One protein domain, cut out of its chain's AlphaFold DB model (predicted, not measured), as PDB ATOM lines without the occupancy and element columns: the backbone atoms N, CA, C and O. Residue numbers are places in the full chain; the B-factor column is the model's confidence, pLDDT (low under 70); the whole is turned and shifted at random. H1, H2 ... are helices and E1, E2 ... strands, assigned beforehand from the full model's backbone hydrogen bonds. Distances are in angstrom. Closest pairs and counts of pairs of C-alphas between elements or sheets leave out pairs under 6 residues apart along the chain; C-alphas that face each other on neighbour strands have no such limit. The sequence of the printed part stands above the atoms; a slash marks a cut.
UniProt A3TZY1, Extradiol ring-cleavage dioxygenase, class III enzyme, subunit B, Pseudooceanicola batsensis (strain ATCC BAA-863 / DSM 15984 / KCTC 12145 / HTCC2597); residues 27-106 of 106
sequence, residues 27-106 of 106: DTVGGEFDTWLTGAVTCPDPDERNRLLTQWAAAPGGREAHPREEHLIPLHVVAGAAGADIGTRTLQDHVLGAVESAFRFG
ATOM      1  N   ASP A  27     -11.785 -39.276 -64.116       71.31
ATOM      2  CA  ASP A  27     -13.147 -38.796 -63.946       71.31
ATOM      3  C   ASP A  27     -13.546 -38.838 -62.464       71.31
ATOM      4  O   ASP A  27     -13.125 -39.725 -61.715       71.31
ATOM      5  N   THR A  28     -14.341 -37.855 -62.033       86.00
ATOM      6  CA  THR A  28     -14.867 -37.812 -60.666       86.00
ATOM      7  C   THR A  28     -15.616 -39.111 -60.363       86.00
ATOM      8  O   THR A  28     -16.557 -39.468 -61.074       86.00
ATOM      9  N   VAL A  29     -15.227 -39.806 -59.294       91.81
ATOM     10  CA  VAL A  29     -15.836 -41.082 -58.889       91.81
ATOM     11  C   VAL A  29     -17.039 -40.871 -57.971       91.81
ATOM     12  O   VAL A  29     -17.201 -39.816 -57.356       91.81
ATOM     13  N   GLY A  30     -17.898 -41.884 -57.860       93.81
ATOM     14  CA  GLY A  30     -19.036 -41.868 -56.937       93.81
ATOM     15  C   GLY A  30     -20.280 -41.117 -57.420       93.81
ATOM     16  O   GLY A  30     -21.267 -41.090 -56.696       93.81
ATOM     17  N   GLY A  31     -20.290 -40.557 -58.635       95.94
ATOM     18  CA  GLY A  31     -21.435 -39.789 -59.150       95.94
ATOM     19  C   GLY A  31     -22.739 -40.590 -59.285       95.94
ATOM     20  O   GLY A  31     -23.816 -40.076 -58.978       95.94
ATOM     21  N   GLU A  32     -22.662 -41.861 -59.692       96.50
ATOM     22  CA  GLU A  32     -23.843 -42.739 -59.756       96.50
ATOM     23  C   GLU A  32     -24.414 -43.015 -58.363       96.50
ATOM     24  O   GLU A  32     -25.627 -42.909 -58.155       96.50
ATOM     25  N   PHE A  33     -23.533 -43.303 -57.400       97.62
ATOM     26  CA  PHE A  33     -23.937 -43.539 -56.022       97.62
ATOM     27  C   PHE A  33     -24.507 -42.274 -55.383       97.62
ATOM     28  O   PHE A  33     -25.548 -42.350 -54.743       97.62
ATOM     29  N   ASP A  34     -23.895 -41.109 -55.606       98.06
ATOM     30  CA  ASP A  34     -24.401 -39.823 -55.115       98.06
ATOM     31  C   ASP A  34     -25.793 -39.499 -55.674       98.06
ATOM     32  O   ASP A  34     -26.688 -39.091 -54.930       98.06
ATOM     33  N   THR A  35     -26.004 -39.735 -56.973       98.19
ATOM     34  CA  THR A  35     -27.306 -39.523 -57.622       98.19
ATOM     35  C   THR A  35     -28.370 -40.424 -57.003       98.19
ATOM     36  O   THR A  35     -29.447 -39.954 -56.624       98.19
ATOM     37  N   TRP A  36     -28.059 -41.715 -56.854       98.44
ATOM     38  CA  TRP A  36     -28.954 -42.673 -56.214       98.44
ATOM     39  C   TRP A  36     -29.221 -42.311 -54.746       98.44
ATOM     40  O   TRP A  36     -30.377 -42.279 -54.325       98.44
ATOM     41  N   LEU A  37     -28.175 -41.990 -53.981       98.44
ATOM     42  CA  LEU A  37     -28.258 -41.688 -52.555       98.44
ATOM     43  C   LEU A  37     -29.072 -40.421 -52.314       98.44
ATOM     44  O   LEU A  37     -29.898 -40.386 -51.407       98.44
ATOM     45  N   THR A  38     -28.887 -39.406 -53.157       98.50
ATOM     46  CA  THR A  38     -29.691 -38.186 -53.121       98.50
ATOM     47  C   THR A  38     -31.161 -38.520 -53.338       98.50
ATOM     48  O   THR A  38     -31.982 -38.148 -52.507       98.50
ATOM     49  N   GLY A  39     -31.496 -39.292 -54.377       98.31
ATOM     50  CA  GLY A  39     -32.876 -39.721 -54.621       98.31
ATOM     51  C   GLY A  39     -33.473 -40.530 -53.465       98.31
ATOM     52  O   GLY A  39     -34.624 -40.309 -53.091       98.31
ATOM     53  N   ALA A  40     -32.683 -41.423 -52.860       98.38
ATOM     54  CA  ALA A  40     -33.095 -42.187 -51.689       98.38
ATOM     55  C   ALA A  40     -33.387 -41.268 -50.495       98.38
ATOM     56  O   ALA A  40     -34.470 -41.344 -49.923       98.38
ATOM     57  N   VAL A  41     -32.463 -40.367 -50.146       98.31
ATOM     58  CA  VAL A  41     -32.583 -39.457 -48.995       98.31
ATOM     59  C   VAL A  41     -33.738 -38.467 -49.152       98.31
ATOM     60  O   VAL A  41     -34.426 -38.178 -48.172       98.31
ATOM     61  N   THR A  42     -33.967 -37.955 -50.362       98.38
ATOM     62  CA  THR A  42     -35.050 -37.001 -50.644       98.38
ATOM     63  C   THR A  42     -36.386 -37.678 -50.964       98.38
ATOM     64  O   THR A  42     -37.318 -37.002 -51.400       98.38
ATOM     65  N   CYS A  43     -36.500 -39.001 -50.798       98.25
ATOM     66  CA  CYS A  43     -37.757 -39.713 -50.998       98.25
ATOM     67  C   CYS A  43     -38.822 -39.187 -50.008       98.25
ATOM     68  O   CYS A  43     -38.557 -39.161 -48.802       98.25
ATOM     69  N   PRO A  44     -40.014 -38.763 -50.481       97.38
ATOM     70  CA  PRO A  44     -41.068 -38.251 -49.602       97.38
ATOM     71  C   PRO A  44     -41.680 -39.313 -48.687       97.38
ATOM     72  O   PRO A  44     -42.250 -38.973 -47.653       97.38
ATOM     73  N   ASP A  45     -41.603 -40.583 -49.085       98.25
ATOM     74  CA  ASP A  45     -42.084 -41.708 -48.291       98.25
ATOM     75  C   ASP A  45     -40.955 -42.182 -47.353       98.25
ATOM     76  O   ASP A  45     -39.920 -42.660 -47.829       98.25
ATOM     77  N   PRO A  46     -41.114 -42.048 -46.022       97.75
ATOM     78  CA  PRO A  46     -40.072 -42.411 -45.069       97.75
ATOM     79  C   PRO A  46     -39.801 -43.920 -45.019       97.75
ATOM     80  O   PRO A  46     -38.659 -44.312 -44.763       97.75
ATOM     81  N   ASP A  47     -40.799 -44.765 -45.282       98.06
ATOM     82  CA  ASP A  47     -40.616 -46.218 -45.296       98.06
ATOM     83  C   ASP A  47     -39.815 -46.632 -46.531       98.06
ATOM     84  O   ASP A  47     -38.868 -47.418 -46.430       98.06
ATOM     85  N   GLU A  48     -40.115 -46.025 -47.680       98.50
ATOM     86  CA  GLU A  48     -39.354 -46.230 -48.912       98.50
ATOM     87  C   GLU A  48     -37.930 -45.668 -48.810       98.50
ATOM     88  O   GLU A  48     -36.977 -46.362 -49.167       98.50
ATOM     89  N   ARG A  49     -37.746 -44.463 -48.248       98.50
ATOM     90  CA  ARG A  49     -36.418 -43.900 -47.939       98.50
ATOM     91  C   ARG A  49     -35.596 -44.888 -47.121       98.50
ATOM     92  O   ARG A  49     -34.458 -45.195 -47.471       98.50
ATOM     93  N   ASN A  50     -36.164 -45.389 -46.023       98.19
ATOM     94  CA  ASN A  50     -35.472 -46.312 -45.131       98.19
ATOM     95  C   ASN A  50     -35.150 -47.628 -45.851       98.19
ATOM     96  O   ASN A  50     -34.027 -48.121 -45.748       98.19
ATOM     97  N   ARG A  51     -36.088 -48.163 -46.643       98.38
ATOM     98  CA  ARG A  51     -35.868 -49.360 -47.464       98.38
ATOM     99  C   ARG A  51     -34.715 -49.160 -48.447       98.38
ATOM    100  O   ARG A  51     -33.814 -49.995 -48.484       98.38
ATOM    101  N   LEU A  52     -34.705 -48.059 -49.198       98.25
ATOM    102  CA  LEU A  52     -33.637 -47.730 -50.143       98.25
ATOM    103  C   LEU A  52     -32.290 -47.616 -49.431       98.25
ATOM    104  O   LEU A  52     -31.341 -48.283 -49.835       98.25
ATOM    105  N   LEU A  53     -32.217 -46.861 -48.331       97.75
ATOM    106  CA  LEU A  53     -30.985 -46.705 -47.555       97.75
ATOM    107  C   LEU A  53     -30.467 -48.051 -47.037       97.75
ATOM    108  O   LEU A  53     -29.295 -48.348 -47.219       97.75
ATOM    109  N   THR A  54     -31.318 -48.941 -46.516       97.00
ATOM    110  CA  THR A  54     -30.869 -50.290 -46.101       97.00
ATOM    111  C   THR A  54     -30.341 -51.155 -47.253       97.00
ATOM    112  O   THR A  54     -29.595 -52.104 -47.018       97.00
ATOM    113  N   GLN A  55     -30.691 -50.825 -48.498       96.69
ATOM    114  CA  GLN A  55     -30.251 -51.513 -49.712       96.69
ATOM    115  C   GLN A  55     -29.070 -50.820 -50.410       96.69
ATOM    116  O   GLN A  55     -28.717 -51.211 -51.523       96.69
ATOM    117  N   TRP A  56     -28.420 -49.843 -49.763       97.25
ATOM    118  CA  TRP A  56     -27.325 -49.054 -50.345       97.25
ATOM    119  C   TRP A  56     -26.226 -49.907 -50.993       97.25
ATOM    120  O   TRP A  56     -25.674 -49.528 -52.021       97.25
ATOM    121  N   ALA A  57     -25.921 -51.084 -50.439       96.50
ATOM    122  CA  ALA A  57     -24.855 -51.943 -50.951       96.50
ATOM    123  C   ALA A  57     -25.153 -52.511 -52.351       96.50
ATOM    124  O   ALA A  57     -24.222 -52.870 -53.070       96.50
ATOM    125  N   ALA A  58     -26.432 -52.603 -52.726       96.62
ATOM    126  CA  ALA A  58     -26.888 -53.038 -54.046       96.62
ATOM    127  C   ALA A  58     -27.159 -51.863 -55.004       96.62
ATOM    128  O   ALA A  58     -27.513 -52.088 -56.160       96.62
ATOM    129  N   ALA A  59     -27.014 -50.621 -54.536       97.31
ATOM    130  CA  ALA A  59     -27.178 -49.438 -55.362       97.31
ATOM    131  C   ALA A  59     -26.067 -49.320 -56.422       97.31
ATOM    132  O   ALA A  59     -24.960 -49.834 -56.214       97.31
ATOM    133  N   PRO A  60     -26.317 -48.593 -57.527       97.56
ATOM    134  CA  PRO A  60     -25.269 -48.213 -58.473       97.56
ATOM    135  C   PRO A  60     -24.089 -47.562 -57.742       97.56
ATOM    136  O   PRO A  60     -24.276 -46.622 -56.972       97.56
ATOM    137  N   GLY A  61     -22.885 -48.109 -57.913       95.00
ATOM    138  CA  GLY A  61     -21.678 -47.621 -57.239       95.00
ATOM    139  C   GLY A  61     -21.623 -47.835 -55.717       95.00
ATOM    140  O   GLY A  61     -20.668 -47.381 -55.099       95.00
ATOM    141  N   GLY A  62     -22.572 -48.539 -55.085       96.06
ATOM    142  CA  GLY A  62     -22.651 -48.668 -53.621       96.06
ATOM    143  C   GLY A  62     -21.414 -49.299 -52.977       96.06
ATOM    144  O   GLY A  62     -20.723 -48.661 -52.185       96.06
ATOM    145  N   ARG A  63     -21.080 -50.543 -53.349       95.19
ATOM    146  CA  ARG A  63     -19.868 -51.238 -52.857       95.19
ATOM    147  C   ARG A  63     -18.562 -50.617 -53.350       95.19
ATOM    148  O   ARG A  63     -17.517 -50.844 -52.744       95.19
ATOM    149  N   GLU A  64     -18.613 -49.860 -54.444       94.50
ATOM    150  CA  GLU A  64     -17.461 -49.091 -54.906       94.50
ATOM    151  C   GLU A  64     -17.223 -47.889 -53.992       94.50
ATOM    152  O   GLU A  64     -16.101 -47.714 -53.536       94.50
ATOM    153  N   ALA A  65     -18.263 -47.117 -53.672       95.00
ATOM    154  CA  ALA A  65     -18.194 -45.974 -52.770       95.00
ATOM    155  C   ALA A  65     -17.857 -46.385 -51.337       95.00
ATOM    156  O   ALA A  65     -17.078 -45.713 -50.665       95.00
ATOM    157  N   HIS A  66     -18.398 -47.518 -50.893       95.50
ATOM    158  CA  HIS A  66     -18.236 -48.053 -49.547       95.50
ATOM    159  C   HIS A  66     -17.881 -49.539 -49.618       95.50
ATOM    160  O   HIS A  66     -18.769 -50.400 -49.612       95.50
ATOM    161  N   PRO A  67     -16.578 -49.884 -49.655       91.50
ATOM    162  CA  PRO A  67     -16.144 -51.276 -49.532       91.50
ATOM    163  C   PRO A  67     -16.682 -51.930 -48.248       91.50
ATOM    164  O   PRO A  67     -16.974 -53.129 -48.223       91.50
ATOM    165  N   ARG A  68     -16.845 -51.113 -47.201       85.25
ATOM    166  CA  ARG A  68     -17.475 -51.416 -45.919       85.25
ATOM    167  C   ARG A  68     -18.365 -50.248 -45.484       85.25
ATOM    168  O   ARG A  68     -18.227 -49.138 -45.983       85.25
ATOM    169  N   GLU A  69     -19.288 -50.525 -44.576       81.75
ATOM    170  CA  GLU A  69     -20.429 -49.681 -44.216       81.75
ATOM    171  C   GLU A  69     -20.052 -48.395 -43.431       81.75
ATOM    172  O   GLU A  69     -20.854 -47.462 -43.367       81.75
ATOM    173  N   GLU A  70     -18.884 -48.340 -42.775       80.94
ATOM    174  CA  GLU A  70     -18.639 -47.524 -41.569       80.94
ATOM    175  C   GLU A  70     -18.972 -46.027 -41.674       80.94
ATOM    176  O   GLU A  70     -19.569 -45.467 -40.752       80.94
ATOM    177  N   HIS A  71     -18.617 -45.371 -42.780       93.62
ATOM    178  CA  HIS A  71     -18.717 -43.917 -42.911       93.62
ATOM    179  C   HIS A  71     -20.079 -43.455 -43.442       93.62
ATOM    180  O   HIS A  71     -20.396 -42.270 -43.332       93.62
ATOM    181  N   LEU A  72     -20.914 -44.383 -43.924       95.00
ATOM    182  CA  LEU A  72     -22.284 -44.117 -44.369       95.00
ATOM    183  C   LEU A  72     -23.319 -44.324 -43.246       95.00
ATOM    184  O   LEU A  72     -24.416 -43.759 -43.289       95.00
ATOM    185  N   ILE A  73     -22.995 -45.111 -42.211       95.94
ATOM    186  CA  ILE A  73     -23.902 -45.388 -41.079       95.94
ATOM    187  C   ILE A  73     -24.429 -44.120 -40.381       95.94
ATOM    188  O   ILE A  73     -25.624 -44.086 -40.078       95.94
ATOM    189  N   PRO A  74     -23.636 -43.052 -40.155       97.19
ATOM    190  CA  PRO A  74     -24.154 -41.831 -39.535       97.19
ATOM    191  C   PRO A  74     -25.361 -41.234 -40.274       97.19
ATOM    192  O   PRO A  74     -26.301 -40.772 -39.626       97.19
ATOM    193  N   LEU A  75     -25.393 -41.309 -41.611       97.38
ATOM    194  CA  LEU A  75     -26.535 -40.856 -42.413       97.38
ATOM    195  C   LEU A  75     -27.793 -41.691 -42.138       97.38
ATOM    196  O   LEU A  75     -28.880 -41.133 -42.033       97.38
ATOM    197  N   HIS A  76     -27.652 -43.007 -41.962       97.31
ATOM    198  CA  HIS A  76     -28.775 -43.898 -41.653       97.31
ATOM    199  C   HIS A  76     -29.405 -43.563 -40.299       97.31
ATOM    200  O   HIS A  76     -30.626 -43.554 -40.168       97.31
ATOM    201  N   VAL A  77     -28.575 -43.247 -39.301       97.38
ATOM    202  CA  VAL A  77     -29.048 -42.854 -37.967       97.38
ATOM    203  C   VAL A  77     -29.825 -41.538 -38.037       97.38
ATOM    204  O   VAL A  77     -30.926 -41.451 -37.495       97.38
ATOM    205  N   VAL A  78     -29.288 -40.531 -38.735       97.94
ATOM    206  CA  VAL A  78     -29.961 -39.232 -38.903       97.94
ATOM    207  C   VAL A  78     -31.269 -39.391 -39.683       97.94
ATOM    208  O   VAL A  78     -32.296 -38.885 -39.239       97.94
ATOM    209  N   ALA A  79     -31.261 -40.136 -40.793       97.62
ATOM    210  CA  ALA A  79     -32.450 -40.380 -41.610       97.62
ATOM    211  C   ALA A  79     -33.535 -41.162 -40.850       97.62
ATOM    212  O   ALA A  79     -34.717 -40.853 -40.970       97.62
ATOM    213  N   GLY A  80     -33.149 -42.144 -40.031       97.06
ATOM    214  CA  GLY A  80     -34.085 -42.867 -39.170       97.06
ATOM    215  C   GLY A  80     -34.706 -41.962 -38.102       97.06
ATOM    216  O   GLY A  80     -35.912 -42.014 -37.868       97.06
ATOM    217  N   ALA A  81     -33.904 -41.090 -37.487       97.50
ATOM    218  CA  ALA A  81     -34.378 -40.167 -36.459       97.50
ATOM    219  C   ALA A  81     -35.224 -39.002 -37.008       97.50
ATOM    220  O   ALA A  81     -36.025 -38.437 -36.266       97.50
ATOM    221  N   ALA A  82     -35.065 -38.661 -38.289       97.12
ATOM    222  CA  ALA A  82     -35.840 -37.632 -38.978       97.12
ATOM    223  C   ALA A  82     -37.333 -37.982 -39.139       97.12
ATOM    224  O   ALA A  82     -38.153 -37.103 -39.389       97.12
ATOM    225  N   GLY A  83     -37.714 -39.257 -39.000       96.44
ATOM    226  CA  GLY A  83     -39.111 -39.672 -39.123       96.44
ATOM    227  C   GLY A  83     -39.695 -39.289 -40.488       96.44
ATOM    228  O   GLY A  83     -39.180 -39.720 -41.519       96.44
ATOM    229  N   ALA A  84     -40.762 -38.490 -40.488       97.31
ATOM    230  CA  ALA A  84     -41.471 -38.061 -41.696       97.31
ATOM    231  C   ALA A  84     -40.834 -36.855 -42.413       97.31
ATOM    232  O   ALA A  84     -41.304 -36.476 -43.485       97.31
ATOM    233  N   ASP A  85     -39.788 -36.247 -41.849       97.88
ATOM    234  CA  ASP A  85     -39.140 -35.101 -42.479       97.88
ATOM    235  C   ASP A  85     -38.469 -35.515 -43.796       97.88
ATOM    236  O   ASP A  85     -37.783 -36.541 -43.887       97.88
ATOM    237  N   ILE A  86     -38.657 -34.692 -44.827       97.56
ATOM    238  CA  ILE A  86     -38.081 -34.927 -46.152       97.56
ATOM    239  C   ILE A  86     -36.628 -34.457 -46.144       97.56
ATOM    240  O   ILE A  86     -36.320 -33.334 -45.734       97.56
ATOM    241  N   GLY A  87     -35.726 -35.323 -46.609       97.88
ATOM    242  CA  GLY A  87     -34.322 -34.982 -46.762       97.88
ATOM    243  C   GLY A  87     -34.110 -33.953 -47.870       97.88
ATOM    244  O   GLY A  87     -34.760 -33.984 -48.913       97.88
ATOM    245  N   THR A  88     -33.155 -33.056 -47.666       98.25
ATOM    246  CA  THR A  88     -32.672 -32.110 -48.676       98.25
ATOM    247  C   THR A  88     -31.160 -32.205 -48.754       98.25
ATOM    248  O   THR A  88     -30.484 -32.267 -47.725       98.25
ATOM    249  N   ARG A  89     -30.610 -32.226 -49.968       98.06
ATOM    250  CA  ARG A  89     -29.164 -32.126 -50.162       98.06
ATOM    251  C   ARG A  89     -28.747 -30.669 -50.020       98.06
ATOM    252  O   ARG A  89     -29.191 -29.821 -50.790       98.06
ATOM    253  N   THR A  90     -27.920 -30.381 -49.026       97.56
ATOM    254  CA  THR A  90     -27.494 -29.017 -48.682       97.56
ATOM    255  C   THR A  90     -26.117 -28.673 -49.231       97.56
ATOM    256  O   THR A  90     -25.809 -27.497 -49.409       97.56
ATOM    257  N   LEU A  91     -25.305 -29.688 -49.522       97.19
ATOM    258  CA  LEU A  91     -23.983 -29.553 -50.117       97.19
ATOM    259  C   LEU A  91     -23.728 -30.732 -51.052       97.19
ATOM    260  O   LEU A  91     -24.129 -31.853 -50.744       97.19
ATOM    261  N   GLN A  92     -23.026 -30.456 -52.145       97.00
ATOM    262  CA  GLN A  92     -22.303 -31.437 -52.941       97.00
ATOM    263  C   GLN A  92     -20.934 -30.828 -53.259       97.00
ATOM    264  O   GLN A  92     -20.870 -29.680 -53.701       97.00
ATOM    265  N   ASP A  93     -19.860 -31.569 -53.022       94.62
ATOM    266  CA  ASP A  93     -18.487 -31.144 -53.292       94.62
ATOM    267  C   ASP A  93     -17.650 -32.325 -53.800       94.62
ATOM    268  O   ASP A  93     -18.095 -33.473 -53.777       94.62
ATOM    269  N   HIS A  94     -16.446 -32.054 -54.298       92.44
ATOM    270  CA  HIS A  94     -15.507 -33.069 -54.756       92.44
ATOM    271  C   HIS A  94     -14.305 -33.149 -53.814       92.44
ATOM    272  O   HIS A  94     -13.435 -32.276 -53.806       92.44
ATOM    273  N   VAL A  95     -14.201 -34.245 -53.064       90.19
ATOM    274  CA  VAL A  95     -13.113 -34.482 -52.110       90.19
ATOM    275  C   VAL A  95     -12.237 -35.608 -52.634       90.19
ATOM    276  O   VAL A  95     -12.697 -36.720 -52.867       90.19
ATOM    277  N   LEU A  96     -10.952 -35.317 -52.861       88.94
ATOM    278  CA  LEU A  96      -9.979 -36.286 -53.392       88.94
ATOM    279  C   LEU A  96     -10.438 -36.987 -54.688       88.94
ATOM    280  O   LEU A  96     -10.092 -38.142 -54.941       88.94
ATOM    281  N   GLY A  97     -11.198 -36.277 -55.527       89.44
ATOM    282  CA  GLY A  97     -11.729 -36.801 -56.788       89.44
ATOM    283  C   GLY A  97     -13.011 -37.630 -56.656       89.44
ATOM    284  O   GLY A  97     -13.462 -38.163 -57.663       89.44
ATOM    285  N   ALA A  98     -13.609 -37.726 -55.467       92.94
ATOM    286  CA  ALA A  98     -14.901 -38.369 -55.240       92.94
ATOM    287  C   ALA A  98     -15.998 -37.339 -54.952       92.94
ATOM    288  O   ALA A  98     -15.721 -36.302 -54.348       92.94
ATOM    289  N   VAL A  99     -17.237 -37.627 -55.359       95.88
ATOM    290  CA  VAL A  99     -18.404 -36.818 -54.977       95.88
ATOM    291  C   VAL A  99     -18.744 -37.060 -53.508       95.88
ATOM    292  O   VAL A  99     -18.885 -38.204 -53.081       95.88
ATOM    293  N   GLU A 100     -18.897 -35.974 -52.757       96.81
ATOM    294  CA  GLU A 100     -19.347 -35.973 -51.371       96.81
ATOM    295  C   GLU A 100     -20.553 -35.059 -51.183       96.81
ATOM    296  O   GLU A 100     -20.568 -33.938 -51.689       96.81
ATOM    297  N   SER A 101     -21.532 -35.504 -50.399       97.94
ATOM    298  CA  SER A 101     -22.787 -34.790 -50.176       97.94
ATOM    299  C   SER A 101     -23.146 -34.675 -48.697       97.94
ATOM    300  O   SER A 101     -22.881 -35.566 -47.891       97.94
ATOM    301  N   ALA A 102     -23.807 -33.571 -48.342       97.94
ATOM    302  CA  ALA A 102     -24.410 -33.374 -47.026       97.94
ATOM    303  C   ALA A 102     -25.927 -33.233 -47.148       97.94
ATOM    304  O   ALA A 102     -26.441 -32.651 -48.109       97.94
ATOM    305  N   PHE A 103     -26.638 -33.734 -46.141       98.25
ATOM    306  CA  PHE A 103     -28.094 -33.749 -46.113       98.25
ATOM    307  C   PHE A 103     -28.635 -33.141 -44.822       98.25
ATOM    308  O   PHE A 103     -28.023 -33.248 -43.757       98.25
ATOM    309  N   ARG A 104     -29.812 -32.525 -44.921       98.12
ATOM    310  CA  ARG A 104     -30.589 -32.009 -43.793       98.12
ATOM    311  C   ARG A 104     -32.017 -32.532 -43.871       98.12
ATOM    312  O   ARG A 104     -32.586 -32.603 -44.957       98.12
ATOM    313  N   PHE A 105     -32.593 -32.809 -42.709       97.56
ATOM    314  CA  PHE A 105     -34.008 -33.110 -42.526       97.56
ATOM    315  C   PHE A 105     -34.638 -32.015 -41.646       97.56
ATOM    316  O   PHE A 105     -33.972 -31.534 -40.722       97.56
ATOM    317  N   GLY A 106     -35.879 -31.624 -41.958       91.25
ATOM    318  CA  GLY A 106     -36.669 -30.622 -41.224       91.25
ATOM    319  C   GLY A 106     -36.499 -29.167 -41.655       91.25
ATOM    320  O   GLY A 106     -35.445 -28.790 -42.229       91.25
TER     321      GLY A 106
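Overview. This is residues 27 to 106 of the 106 residues of the protein "Extradiol ring-cleavage dioxygenase, class III enzyme, subunit B" of Pseudooceanicola batsensis (strain ATCC BAA-863 / DSM 15984 / KCTC 12145 / HTCC2597) (UniProt A3TZY1). A long strand hairpin, E1 and E2, runs along the length of this domain, with helix H1 packed along it and helix H4 beside it with fewer contacts. H2 packs on both H1 and H4, on the side away from the hairpin, while the short H3 sits near the beginning of H1, away from the strands. The 80 printed residues hold four named helices and then two named strands, in the order H1 H2 H3 H4 E1 E2; the sheet is E1 - E2, antiparallel, and the class is mixed, helices and strands. The whole is compact, with a radius of gyration of the C-alphas of 11.9 A, and only just elongated, with spans of 36 by 24 by 18 A.

Along the chain. Find C-alpha 31 at (-21.435, -39.789, -59.150); from there H1, residues 31 to 41, runs 15.1 A. Next come H2, residues 46 to 54, 12.2 A long, and H3, residues 62 to 65, 5.3 A long. At C-alpha 73, (-23.902, -45.388, -41.079), you meet H4, residues 73 to 81, 12.6 A long. E1, residues 87 to 95, spans 21.9 A and bends by 55 degrees at residue 90. E2, residues 98 to 105, spans 23.5 A and ends at C-alpha 105, (-34.008, -33.110, -42.526).

Arrangement. Begin with the hairpin of E1 and E2, whose directions stand at 157 degrees; look for N 88 and O 104 at 2.8 A and N 100 and O 93 at 2.8 A, within hydrogen-bond range. The closest C-alphas of H1 and E2 are those of Gly 31 and Val 99, 6.0 A apart; for H1 and E1 they are those of Val 41 and Gly 87, 5.3 A apart. H4 comes closest to E2 at the C-alphas of Ala 79 and Phe 105, 7.5 A apart. H1 and H2 form a helical hairpin: they touch, closest at the C-alphas of Ala 40 and Arg 49, 5.3 A, and run opposite ways at a shallow tilt of 34 degrees, only just short of steep. H2 and H4 touch, closest at the C-alphas of Leu 53 and His 76, 6.9 A, and run opposite ways at a shallow tilt of 14 degrees. H1 and H4 are close but not clearly touching, with the C-alphas of Val 41 and Ala 79 7.4 A apart. H3 and H1 are also close but not clearly touching, with the C-alphas of Gly 62 and Phe 33 5.8 A apart. H2 and H3 are both apart from E1 and E2. In H1, H2 and H4 every O i to N i+4 pair is within hydrogen-bond range; H3 is too short for such a pair.

Size, cuts and confidence. The two C-alphas farthest apart are those of Asp 27 and Ala 84, at 36.0 A. The printed part has no cut and ends at Gly 106, the chain's last residue. No link is long; those from H2 to H3 and from H3 to H4 are short, the others tight. Mean pLDDT of the printed part is 95.6, and no printed residue is under 70.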